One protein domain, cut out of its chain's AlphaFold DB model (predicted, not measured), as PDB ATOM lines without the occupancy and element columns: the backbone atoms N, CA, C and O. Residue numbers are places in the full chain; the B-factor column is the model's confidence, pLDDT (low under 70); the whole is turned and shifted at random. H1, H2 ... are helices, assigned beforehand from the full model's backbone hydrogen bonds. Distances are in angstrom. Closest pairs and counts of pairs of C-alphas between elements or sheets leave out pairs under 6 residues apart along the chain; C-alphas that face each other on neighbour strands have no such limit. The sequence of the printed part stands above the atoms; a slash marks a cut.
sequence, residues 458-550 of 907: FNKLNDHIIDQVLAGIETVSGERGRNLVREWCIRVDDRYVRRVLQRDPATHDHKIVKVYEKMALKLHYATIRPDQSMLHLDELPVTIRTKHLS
ATOM      1  N   PHE A 458     155.594 208.116 175.449       72.81
ATOM      2  CA  PHE A 458     154.687 209.229 175.731       72.81
ATOM      3  C   PHE A 458     155.224 210.555 175.190       72.81
ATOM      4  O   PHE A 458     154.513 211.223 174.449       72.81
ATOM      5  N   ASN A 459     156.491 210.895 175.471       72.31
ATOM      6  CA  ASN A 459     157.108 212.108 174.921       72.31
ATOM      7  C   ASN A 459     157.062 212.053 173.393       72.31
ATOM      8  O   ASN A 459     156.478 212.926 172.770       72.31
ATOM      9  N   LYS A 460     157.543 210.956 172.797       70.19
ATOM     10  CA  LYS A 460     157.635 210.812 171.339       70.19
ATOM     11  C   LYS A 460     156.280 210.784 170.620       70.19
ATOM     12  O   LYS A 460     156.209 211.129 169.443       70.19
ATOM     13  N   LEU A 461     155.218 210.365 171.311       77.94
ATOM     14  CA  LEU A 461     153.841 210.464 170.831       77.94
ATOM     15  C   LEU A 461     153.327 211.906 170.934       77.94
ATOM     16  O   LEU A 461     152.759 212.402 169.966       77.94
ATOM     17  N   ASN A 462     153.569 212.592 172.054       82.25
ATOM     18  CA  ASN A 462     153.196 213.995 172.236       82.25
ATOM     19  C   ASN A 462     153.931 214.907 171.247       82.25
ATOM     20  O   ASN A 462     153.281 215.727 170.611       82.25
ATOM     21  N   ASP A 463     155.239 214.719 171.050       76.62
ATOM     22  CA  ASP A 463     156.049 215.431 170.054       76.62
ATOM     23  C   ASP A 463     155.428 215.286 168.655       76.62
ATOM     24  O   ASP A 463     155.310 216.258 167.914       76.62
ATOM     25  N   HIS A 464     154.967 214.077 168.305       77.62
ATOM     26  CA  HIS A 464     154.311 213.828 167.023       77.62
ATOM     27  C   HIS A 464     152.904 214.441 166.940       77.62
ATOM     28  O   HIS A 464     152.544 214.991 165.904       77.62
ATOM     29  N   ILE A 465     152.113 214.393 168.015       82.12
ATOM     30  CA  ILE A 465     150.800 215.052 168.075       82.12
ATOM     31  C   ILE A 465     150.964 216.574 167.953       82.12
ATOM     32  O   ILE A 465     150.218 217.197 167.207       82.12
ATOM     33  N   ILE A 466     151.961 217.166 168.615       84.12
ATOM     34  CA  ILE A 466     152.296 218.591 168.510       84.12
ATOM     35  C   ILE A 466     152.760 218.925 167.084       84.12
ATOM     36  O   ILE A 466     152.218 219.856 166.495       84.12
ATOM     37  N   ASP A 467     153.680 218.142 166.499       78.88
ATOM     38  CA  ASP A 467     154.129 218.285 165.101       78.88
ATOM     39  C   ASP A 467     152.925 218.331 164.126       78.88
ATOM     40  O   ASP A 467     152.857 219.207 163.258       78.88
ATOM     41  N   GLN A 468     151.954 217.422 164.292       82.88
ATOM     42  CA  GLN A 468     150.754 217.304 163.449       82.88
ATOM     43  C   GLN A 468     149.727 218.422 163.700       82.88
ATOM     44  O   GLN A 468     149.194 219.002 162.754       82.88
ATOM     45  N   VAL A 469     149.451 218.761 164.965       85.75
ATOM     46  CA  VAL A 469     148.535 219.855 165.335       85.75
ATOM     47  C   VAL A 469     149.068 221.193 164.830       85.75
ATOM     48  O   VAL A 469     148.296 221.993 164.308       85.75
ATOM     49  N   LEU A 470     150.381 221.422 164.906       83.19
ATOM     50  CA  LEU A 470     151.005 222.660 164.445       83.19
ATOM     51  C   LEU A 470     150.968 222.783 162.910       83.19
ATOM     52  O   LEU A 470     150.639 223.852 162.401       83.19
ATOM     53  N   ALA A 471     151.188 221.690 162.166       80.94
ATOM     54  CA  ALA A 471     150.968 221.654 160.712       80.94
ATOM     55  C   ALA A 471     149.487 221.874 160.332       80.94
ATOM     56  O   ALA A 471     149.183 222.568 159.356       80.94
ATOM     57  N   GLY A 472     148.551 221.342 161.124       83.19
ATOM     58  CA  GLY A 472     147.116 221.601 160.976       83.19
ATOM     59  C   GLY A 472     146.752 223.072 161.203       83.19
ATOM     60  O   GLY A 472     146.008 223.646 160.409       83.19
ATOM     61  N   ILE A 473     147.321 223.707 162.232       86.38
ATOM     62  CA  ILE A 473     147.140 225.138 162.520       86.38
ATOM     63  C   ILE A 473     147.714 226.001 161.391       86.38
ATOM     64  O   ILE A 473     147.013 226.890 160.918       86.38
ATOM     65  N   GLU A 474     148.924 225.717 160.896       86.19
ATOM     66  CA  GLU A 474     149.495 226.402 159.721       86.19
ATOM     67  C   GLU A 474     148.569 226.281 158.495       86.19
ATOM     68  O   GLU A 474     148.246 227.280 157.851       86.19
ATOM     69  N   THR A 475     148.044 225.077 158.231       84.94
ATOM     70  CA  THR A 475     147.101 224.820 157.124       84.94
ATOM     71  C   THR A 475     145.809 225.637 157.244       84.94
ATOM     72  O   THR A 475     145.309 226.136 156.237       84.94
ATOM     73  N   VAL A 476     145.257 225.778 158.455       88.19
ATOM     74  CA  VAL A 476     144.012 226.528 158.717       88.19
ATOM     75  C   VAL A 476     144.244 228.042 158.752       88.19
ATOM     76  O   VAL A 476     143.383 228.795 158.307       88.19
ATOM     77  N   SER A 477     145.407 228.488 159.234       84.25
ATOM     78  CA  SER A 477     145.825 229.898 159.235       84.25
ATOM     79  C   SER A 477     146.131 230.414 157.818       84.25
ATOM     80  O   SER A 477     145.998 231.601 157.530       84.25
ATOM     81  N   GLY A 478     146.537 229.518 156.910       80.69
ATOM     82  CA  GLY A 478     146.973 229.858 155.552       80.69
ATOM     83  C   GLY A 478     148.434 230.320 155.469       80.69
ATOM     84  O   GLY A 478     148.956 230.518 154.368       80.69
ATOM     85  N   GLU A 479     149.121 230.447 156.607       77.38
ATOM     86  CA  GLU A 479     150.556 230.709 156.663       77.38
ATOM     87  C   GLU A 479     151.356 229.482 156.206       77.38
ATOM     88  O   GLU A 479     151.180 228.366 156.695       77.38
ATOM     89  N   ARG A 480     152.292 229.689 155.273       70.56
ATOM     90  CA  ARG A 480     153.174 228.629 154.759       70.56
ATOM     91  C   ARG A 480     154.357 228.398 155.700       70.56
ATOM     92  O   ARG A 480     155.496 228.709 155.359       70.56
ATOM     93  N   GLY A 481     154.066 227.895 156.895       70.44
ATOM     94  CA  GLY A 481     155.070 227.606 157.911       70.44
ATOM     95  C   GLY A 481     155.913 226.357 157.625       70.44
ATOM     96  O   GLY A 481     155.722 225.622 156.647       70.44
ATOM     97  N   ARG A 482     156.901 226.124 158.498       72.25
ATOM     98  CA  ARG A 482     157.878 225.032 158.353       72.25
ATOM     99  C   ARG A 482     157.233 223.655 158.529       72.25
ATOM    100  O   ARG A 482     157.710 222.681 157.945       72.25
ATOM    101  N   ASN A 483     156.168 223.552 159.323       74.00
ATOM    102  CA  ASN A 483     155.552 222.269 159.651       74.00
ATOM    103  C   ASN A 483     154.733 221.732 158.472       74.00
ATOM    104  O   ASN A 483     154.869 220.556 158.140       74.00
ATOM    105  N   LEU A 484     154.011 222.602 157.767       76.06
ATOM    106  CA  LEU A 484     153.306 222.307 156.523       76.06
ATOM    107  C   LEU A 484     154.255 221.802 155.425       76.06
ATOM    108  O   LEU A 484     153.969 220.793 154.777       76.06
ATOM    109  N   VAL A 485     155.405 222.464 155.232       74.31
ATOM    110  CA  VAL A 485     156.420 222.035 154.248       74.31
ATOM    111  C   VAL A 485     157.022 220.682 154.642       74.31
ATOM    112  O   VAL A 485     157.114 219.786 153.804       74.31
ATOM    113  N   ARG A 486     157.359 220.489 155.924       75.94
ATOM    114  CA  ARG A 486     157.867 219.214 156.462       75.94
ATOM    115  C   ARG A 486     156.865 218.068 156.275       75.94
ATOM    116  O   ARG A 486     157.245 217.004 155.793       75.94
ATOM    117  N   GLU A 487     155.590 218.280 156.596       75.50
ATOM    118  CA  GLU A 487     154.522 217.285 156.432       75.50
ATOM    119  C   GLU A 487     154.216 217.012 154.947       75.50
ATOM    120  O   GLU A 487     153.930 215.879 154.561       75.50
ATOM    121  N   TRP A 488     154.315 218.015 154.066       79.81
ATOM    122  CA  TRP A 488     154.257 217.804 152.616       79.81
ATOM    123  C   TRP A 488     155.424 216.937 152.116       79.81
ATOM    124  O   TRP A 488     155.174 215.927 151.458       79.81
ATOM    125  N   CYS A 489     156.668 217.248 152.495       77.62
ATOM    126  CA  CYS A 489     157.844 216.449 152.133       77.62
ATOM    127  C   CYS A 489     157.726 214.994 152.615       77.62
ATOM    128  O   CYS A 489     157.934 214.079 151.821       77.62
ATOM    129  N   ILE A 490     157.318 214.762 153.869       76.25
ATOM    130  CA  ILE A 490     157.110 213.408 154.418       76.25
ATOM    131  C   ILE A 490     156.007 212.660 153.650       76.25
ATOM    132  O   ILE A 490     156.169 211.486 153.320       76.25
ATOM    133  N   ARG A 491     154.900 213.328 153.294       77.38
ATOM    134  CA  ARG A 491     153.822 212.713 152.497       77.38
ATOM    135  C   ARG A 491     154.232 212.404 151.057       77.38
ATOM    136  O   ARG A 491     153.672 211.475 150.479       77.38
ATOM    137  N   VAL A 492     155.167 213.151 150.467       78.69
ATOM    138  CA  VAL A 492     155.747 212.848 149.145       78.69
ATOM    139  C   VAL A 492     156.736 211.680 149.242       78.69
ATOM    140  O   VAL A 492     156.681 210.769 148.413       78.69
ATOM    141  N   ASP A 493     157.570 211.664 150.283       80.94
ATOM    142  CA  ASP A 493     158.530 210.600 150.588       80.94
ATOM    143  C   ASP A 493     157.835 209.238 150.782       80.94
ATOM    144  O   ASP A 493     158.027 208.316 149.984       80.94
ATOM    145  N   ASP A 494     156.928 209.130 151.758       77.62
ATOM    146  CA  ASP A 494     156.217 207.883 152.083       77.62
ATOM    147  C   ASP A 494     155.259 207.416 150.959       77.62
ATOM    148  O   ASP A 494     154.961 206.220 150.840       77.62
ATOM    149  N   ARG A 495     154.768 208.328 150.101       77.56
ATOM    150  CA  ARG A 495     153.855 207.990 148.990       77.56
ATOM    151  C   ARG A 495     154.577 207.549 147.721       77.56
ATOM    152  O   ARG A 495     154.098 206.617 147.074       77.56
ATOM    153  N   TYR A 496     155.668 208.215 147.350       78.69
ATOM    154  CA  TYR A 496     156.349 207.999 146.070       78.69
ATOM    155  C   TYR A 496     157.774 207.485 146.267       78.69
ATOM    156  O   TYR A 496     158.084 206.376 145.833       78.69
ATOM    157  N   VAL A 497     158.626 208.258 146.947       79.31
ATOM    158  CA  VAL A 497     160.075 208.008 147.001       79.31
ATOM    159  C   VAL A 497     160.380 206.663 147.661       79.31
ATOM    160  O   VAL A 497     161.038 205.821 147.048       79.31
ATOM    161  N   ARG A 498     159.813 206.384 148.843       81.56
ATOM    162  CA  ARG A 498     160.007 205.098 149.536       81.56
ATOM    163  C   ARG A 498     159.486 203.907 148.742       81.56
ATOM    164  O   ARG A 498     160.137 202.875 148.723       81.56
ATOM    165  N   ARG A 499     158.352 204.026 148.046       77.69
ATOM    166  CA  ARG A 499     157.777 202.900 147.276       77.69
ATOM    167  C   ARG A 499     158.599 202.538 146.034       77.69
ATOM    168  O   ARG A 499     158.603 201.381 145.606       77.69
ATOM    169  N   VAL A 500     159.289 203.522 145.459       81.00
ATOM    170  CA  VAL A 500     160.172 203.340 144.301       81.00
ATOM    171  C   VAL A 500     161.559 202.858 144.738       81.00
ATOM    172  O   VAL A 500     162.052 201.869 144.196       81.00
ATOM    173  N   LEU A 501     162.168 203.507 145.737       81.62
ATOM    174  CA  LEU A 501     163.555 203.251 146.146       81.62
ATOM    175  C   LEU A 501     163.718 202.130 147.184       81.62
ATOM    176  O   LEU A 501     164.779 201.509 147.222       81.62
ATOM    177  N   GLN A 502     162.711 201.874 148.027       81.50
ATOM    178  CA  GLN A 502     162.792 200.856 149.079       81.50
ATOM    179  C   GLN A 502     162.147 199.531 148.650       81.50
ATOM    180  O   GLN A 502     161.141 199.504 147.936       81.50
ATOM    181  N   ARG A 503     162.735 198.421 149.104       70.12
ATOM    182  CA  ARG A 503     162.214 197.060 148.927       70.12
ATOM    183  C   ARG A 503     160.945 196.852 149.754       70.12
ATOM    184  O   ARG A 503     159.904 196.529 149.189       70.12
ATOM    185  N   ASP A 504     161.040 197.128 151.053       69.19
ATOM    186  CA  ASP A 504     159.945 197.065 152.023       69.19
ATOM    187  C   ASP A 504     159.718 198.469 152.624       69.19
ATOM    188  O   ASP A 504     160.467 198.896 153.510       69.19
ATOM    189  N   PRO A 505     158.735 199.247 152.126       65.25
ATOM    190  CA  PRO A 505     158.568 200.650 152.499       65.25
ATOM    191  C   PRO A 505     158.011 200.794 153.922       65.25
ATOM    192  O   PRO A 505     156.807 200.688 154.160       65.25
ATOM    193  N   ALA A 506     158.893 201.076 154.880       60.16
ATOM    194  CA  ALA A 506     158.516 201.343 156.263       60.16
ATOM    195  C   ALA A 506     158.003 202.787 156.431       60.16
ATOM    196  O   ALA A 506     158.803 203.716 156.561       60.16
ATOM    197  N   THR A 507     156.676 202.957 156.469       60.81
ATOM    198  CA  THR A 507     155.988 204.229 156.771       60.81
ATOM    199  C   THR A 507     156.509 204.859 158.063       60.81
ATOM    200  O   THR A 507     156.881 204.143 159.002       60.81
ATOM    201  N   HIS A 508     156.474 206.188 158.165       59.41
ATOM    202  CA  HIS A 508     156.923 206.914 159.355       59.41
ATOM    203  C   HIS A 508     156.294 206.415 160.671       59.41
ATOM    204  O   HIS A 508     157.003 206.329 161.677       59.41
ATOM    205  N   ASP A 509     155.035 205.973 160.657       58.97
ATOM    206  CA  ASP A 509     154.318 205.418 161.819       58.97
ATOM    207  C   ASP A 509     155.018 204.193 162.439       58.97
ATOM    208  O   ASP A 509     155.050 204.018 163.664       58.97
ATOM    209  N   HIS A 510     155.683 203.367 161.620       63.62
ATOM    210  CA  HIS A 510     156.442 202.210 162.107       63.62
ATOM    211  C   HIS A 510     157.629 202.615 162.997       63.62
ATOM    212  O   HIS A 510     158.131 201.777 163.747       63.62
ATOM    213  N   LYS A 511     158.073 203.882 162.984       62.50
ATOM    214  CA  LYS A 511     159.102 204.388 163.913       62.50
ATOM    215  C   LYS A 511     158.594 204.429 165.362       62.50
ATOM    216  O   LYS A 511     159.400 204.244 166.271       62.50
ATOM    217  N   ILE A 512     157.289 204.612 165.587       67.38
ATOM    218  CA  ILE A 512     156.665 204.538 166.922       67.38
ATOM    219  C   ILE A 512     156.572 203.069 167.362       67.38
ATOM    220  O   ILE A 512     157.009 202.722 168.461       67.38
ATOM    221  N   VAL A 513     156.113 202.185 166.469       70.00
ATOM    222  CA  VAL A 513     156.032 200.734 166.725       70.00
ATOM    223  C   VAL A 513     157.410 200.148 167.063       70.00
ATOM    224  O   VAL A 513     157.530 199.422 168.044       70.00
ATOM    225  N   LYS A 514     158.471 200.533 166.336       68.56
ATOM    226  CA  LYS A 514     159.863 200.123 166.615       68.56
ATOM    227  C   LYS A 514     160.393 200.604 167.976       68.56
ATOM    228  O   LYS A 514     161.258 199.951 168.554       68.56
ATOM    229  N   VAL A 515     159.884 201.711 168.529       70.50
ATOM    230  CA  VAL A 515     160.227 202.135 169.902       70.50
ATOM    231  C   VAL A 515     159.549 201.232 170.930       70.50
ATOM    232  O   VAL A 515     160.226 200.751 171.836       70.50
ATOM    233  N   TYR A 516     158.257 200.935 170.764       75.75
ATOM    234  CA  TYR A 516     157.534 200.004 171.638       75.75
ATOM    235  C   TYR A 516     158.101 198.572 171.567       75.75
ATOM    236  O   TYR A 516     158.266 197.908 172.586       75.75
ATOM    237  N   GLU A 517     158.505 198.129 170.377       74.88
ATOM    238  CA  GLU A 517     159.246 196.885 170.139       74.88
ATOM    239  C   GLU A 517     160.601 196.862 170.875       74.88
ATOM    240  O   GLU A 517     160.893 195.893 171.577       74.88
ATOM    241  N   LYS A 518     161.408 197.937 170.800       78.00
ATOM    242  CA  LYS A 518     162.676 198.040 171.556       78.00
ATOM    243  C   LYS A 518     162.441 198.014 173.073       78.00
ATOM    244  O   LYS A 518     163.240 197.419 173.796       78.00
ATOM    245  N   MET A 519     161.356 198.624 173.560       78.88
ATOM    246  CA  MET A 519     160.957 198.548 174.972       78.88
ATOM    247  C   MET A 519     160.601 197.117 175.382       78.88
ATOM    248  O   MET A 519     161.110 196.635 176.391       78.88
ATOM    249  N   ALA A 520     159.766 196.435 174.593       80.06
ATOM    250  CA  ALA A 520     159.343 195.063 174.855       80.06
ATOM    251  C   ALA A 520     160.528 194.086 174.837       80.06
ATOM    252  O   ALA A 520     160.647 193.273 175.749       80.06
ATOM    253  N   LEU A 521     161.449 194.217 173.874       81.69
ATOM    254  CA  LEU A 521     162.697 193.447 173.837       81.69
ATOM    255  C   LEU A 521     163.574 193.706 175.070       81.69
ATOM    256  O   LEU A 521     164.030 192.753 175.692       81.69
ATOM    257  N   LYS A 522     163.788 194.966 175.478       80.75
ATOM    258  CA  LYS A 522     164.570 195.277 176.693       80.75
ATOM    259  C   LYS A 522     163.939 194.711 177.965       80.75
ATOM    260  O   LYS A 522     164.660 194.177 178.803       80.75
ATOM    261  N   LEU A 523     162.615 194.792 178.087       80.81
ATOM    262  CA  LEU A 523     161.875 194.196 179.197       80.81
ATOM    263  C   LEU A 523     161.996 192.663 179.182       80.81
ATOM    264  O   LEU A 523     162.230 192.054 180.217       80.81
ATOM    265  N   HIS A 524     161.918 192.040 178.002       78.31
ATOM    266  CA  HIS A 524     162.083 190.597 177.826       78.31
ATOM    267  C   HIS A 524     163.501 190.117 178.184       78.31
ATOM    268  O   HIS A 524     163.635 189.132 178.907       78.31
ATOM    269  N   TYR A 525     164.550 190.836 177.765       79.19
ATOM    270  CA  TYR A 525     165.929 190.538 178.169       79.19
ATOM    271  C   TYR A 525     166.153 190.714 179.676       79.19
ATOM    272  O   TYR A 525     166.849 189.893 180.268       79.19
ATOM    273  N   ALA A 526     165.533 191.716 180.313       80.75
ATOM    274  CA  ALA A 526     165.577 191.873 181.767       80.75
ATOM    275  C   ALA A 526     164.911 190.694 182.508       80.75
ATOM    276  O   ALA A 526     165.447 190.239 183.514       80.75
ATOM    277  N   THR A 527     163.813 190.141 181.973       78.62
ATOM    278  CA  THR A 527     163.187 188.910 182.492       78.62
ATOM    279  C   THR A 527     164.050 187.658 182.267       78.62
ATOM    280  O   THR A 527     164.078 186.782 183.123       78.62
ATOM    281  N   ILE A 528     164.738 187.542 181.123       80.12
ATOM    282  CA  ILE A 528     165.580 186.370 180.797       80.12
ATOM    283  C   ILE A 528     166.900 186.375 181.585       80.12
ATOM    284  O   ILE A 528     167.401 185.310 181.939       80.12
ATOM    285  N   ARG A 529     167.481 187.553 181.839       80.19
ATOM    286  CA  ARG A 529     168.748 187.727 182.564       80.19
ATOM    287  C   ARG A 529     168.545 188.613 183.796       80.19
ATOM    288  O   ARG A 529     168.888 189.798 183.732       80.19
ATOM    289  N   PRO A 530     168.029 188.074 184.919       72.56
ATOM    290  CA  PRO A 530     167.843 188.848 186.148       72.56
ATOM    291  C   PRO A 530     169.149 189.522 186.604       72.56
ATOM    292  O   PRO A 530     169.140 190.710 186.928       72.56
ATOM    293  N   ASP A 531     170.281 188.824 186.495       71.69
ATOM    294  CA  ASP A 531     171.623 189.296 186.882       71.69
ATOM    295  C   ASP A 531     172.095 190.534 186.093       71.69
ATOM    296  O   ASP A 531     172.904 191.323 186.576       71.69
ATOM    297  N   GLN A 532     171.588 190.722 184.867       76.12
ATOM    298  CA  GLN A 532     171.904 191.858 183.986       76.12
ATOM    299  C   GLN A 532     170.706 192.812 183.810       76.12
ATOM    300  O   GLN A 532     170.768 193.760 183.021       76.12
ATOM    301  N   SER A 533     169.615 192.592 184.551       72.19
ATOM    302  CA  SER A 533     168.341 193.296 184.375       72.19
ATOM    303  C   SER A 533     168.485 194.813 184.484       72.19
ATOM    304  O   SER A 533     168.018 195.530 183.600       72.19
ATOM    305  N   MET A 534     169.198 195.322 185.495       71.00
ATOM    306  CA  MET A 534     169.373 196.766 185.701       71.00
ATOM    307  C   MET A 534     170.045 197.459 184.504       71.00
ATOM    308  O   MET A 534     169.624 198.550 184.123       71.00
ATOM    309  N   LEU A 535     171.012 196.803 183.851       76.56
ATOM    310  CA  LEU A 535     171.706 197.328 182.669       76.56
ATOM    311  C   LEU A 535     170.782 197.381 181.438       76.56
ATOM    312  O   LEU A 535     170.834 198.327 180.650       76.56
ATOM    313  N   HIS A 536     169.878 196.411 181.280       74.69
ATOM    314  CA  HIS A 536     168.870 196.448 180.214       74.69
ATOM    315  C   HIS A 536     167.764 197.487 180.479       74.69
ATOM    316  O   HIS A 536     167.307 198.144 179.533       74.69
ATOM    317  N   LEU A 537     167.381 197.666 181.749       77.38
ATOM    318  CA  LEU A 537     166.334 198.579 182.216       77.38
ATOM    319  C   LEU A 537     166.754 200.061 182.259       77.38
ATOM    320  O   LEU A 537     165.877 200.916 182.374       77.38
ATOM    321  N   ASP A 538     168.044 200.398 182.156       74.81
ATOM    322  CA  ASP A 538     168.491 201.783 182.382       74.81
ATOM    323  C   ASP A 538     168.048 202.795 181.300       74.81
ATOM    324  O   ASP A 538     167.824 203.969 181.585       74.81
ATOM    325  N   GLU A 539     167.791 202.341 180.069       68.56
ATOM    326  CA  GLU A 539     167.164 203.179 179.028       68.56
ATOM    327  C   GLU A 539     165.634 203.321 179.187       68.56
ATOM    328  O   GLU A 539     165.022 204.090 178.442       68.56
ATOM    329  N   LEU A 540     164.986 202.564 180.083       78.56
ATOM    330  CA  LEU A 540     163.527 202.561 180.236       78.56
ATOM    331  C   LEU A 540     163.039 203.607 181.260       78.56
ATOM    332  O   LEU A 540     163.744 203.884 182.241       78.56
ATOM    333  N   PRO A 541     161.815 204.156 181.077       76.62
ATOM    334  CA  PRO A 541     161.209 205.110 182.002       76.62
ATOM    335  C   PRO A 541     161.141 204.563 183.424       76.62
ATOM    336  O   PRO A 541     160.841 203.383 183.626       76.62
ATOM    337  N   VAL A 542     161.348 205.439 184.409       73.50
ATOM    338  CA  VAL A 542     161.380 205.076 185.835       73.50
ATOM    339  C   VAL A 542     160.116 204.314 186.252       73.50
ATOM    340  O   VAL A 542     160.221 203.303 186.932       73.50
ATOM    341  N   THR A 543     158.940 204.707 185.753       76.50
ATOM    342  CA  THR A 543     157.649 204.043 186.021       76.50
ATOM    343  C   THR A 543     157.543 202.611 185.485       76.50
ATOM    344  O   THR A 543     156.855 201.787 186.081       76.50
ATOM    345  N   ILE A 544     158.217 202.287 184.376       79.00
ATOM    346  CA  ILE A 544     158.279 200.918 183.837       79.00
ATOM    347  C   ILE A 544     159.339 200.115 184.600       79.00
ATOM    348  O   ILE A 544     159.096 198.963 184.955       79.00
ATOM    349  N   ARG A 545     160.482 200.742 184.908       79.81
ATOM    350  CA  ARG A 545     161.585 200.166 185.690       79.81
ATOM    351  C   ARG A 545     161.128 199.728 187.085       79.81
ATOM    352  O   ARG A 545     161.302 198.564 187.432       79.81
ATOM    353  N   THR A 546     160.508 200.621 187.861       75.44
ATOM    354  CA  THR A 546     160.023 200.316 189.218       75.44
ATOM    355  C   THR A 546     158.913 199.273 189.196       75.44
ATOM    356  O   THR A 546     158.968 198.313 189.963       75.44
ATOM    357  N   LYS A 547     157.950 199.391 188.271       81.31
ATOM    358  CA  LYS A 547     156.875 198.403 188.119       81.31
ATOM    359  C   LYS A 547     157.423 197.011 187.806       81.31
ATOM    360  O   LYS A 547     157.031 196.061 188.474       81.31
ATOM    361  N   HIS A 548     158.361 196.887 186.869       78.06
ATOM    362  CA  HIS A 548     158.979 195.600 186.554       78.06
ATOM    363  C   HIS A 548     159.754 195.025 187.750       78.06
ATOM    364  O   HIS A 548     159.498 193.887 188.128       78.06
ATOM    365  N   LEU A 549     160.611 195.816 188.409       77.75
ATOM    366  CA  LEU A 549     161.358 195.369 189.594       77.75
ATOM    367  C   LEU A 549     160.427 194.915 190.736       77.75
ATOM    368  O   LEU A 549     160.663 193.864 191.328       77.75
ATOM    369  N   SER A 550     159.331 195.642 190.992       74.75
ATOM    370  CA  SER A 550     158.320 195.248 191.989       74.75
ATOM    371  C   SER A 550     157.604 193.939 191.630       74.75
ATOM    372  O   SER A 550     157.373 193.103 192.502       74.75
TER     373      SER A 550
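What this domain is: This is residues 458 to 550 of the 907 residues of the protein "Sodium/hydrogen exchanger" of Protopolystoma xenopodis (UniProt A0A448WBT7). H1 and H2 meet as an L in a flat, open frame; H3 runs back opposite to H1, shifted lengthwise, and H4 folds back on its far end with H5 nearby. There are 93 printed residues with five named helices, H1 to H5, all helix, only just extended, close to loose (radius of gyration of the C-alphas 18.5 A), spanning 55 by 34 by 13 A.

How they stand to each other: H1, residues 458 to 477, touches H2, residues 482 to 501, with residues 467 to 475 alone, closest C-alphas Ala 471 and Asn 483, 4.7 A, only just about perpendicular at 70.4 degrees. H3, residues 510 to 528, is close to H1 but not clearly touching, closest C-alphas Leu 461 and Ile 512, 7.6 A, a shallow tilt of 8 degrees, opposite ways. H3 and H4, residues 530 to 537, form a hairpin, closest C-alphas Ala 526 and Ser 533, 4.1 A. Every O i to N i+4 pair is within hydrogen-bond range in H1, H3 and H5, residues 542 to 550, against 14 of 16 in H2 and 2 of 4 in H4.

Where its parts are: H1 is 27.9 A long from first to last C-alpha and begins with C-alpha 458 at (154.687, 209.229, 175.731), H2 is 25.6 A long and H3 26.1 A; H5 ends with C-alpha 550 at (158.320, 195.248, 191.989).

The domain as a whole: The farthest C-alphas, Gly 478 and Asp 531, are 56.9 A apart. The printed part has no cut; pLDDT is under 70 at residues 504 to 512, 514 and 539.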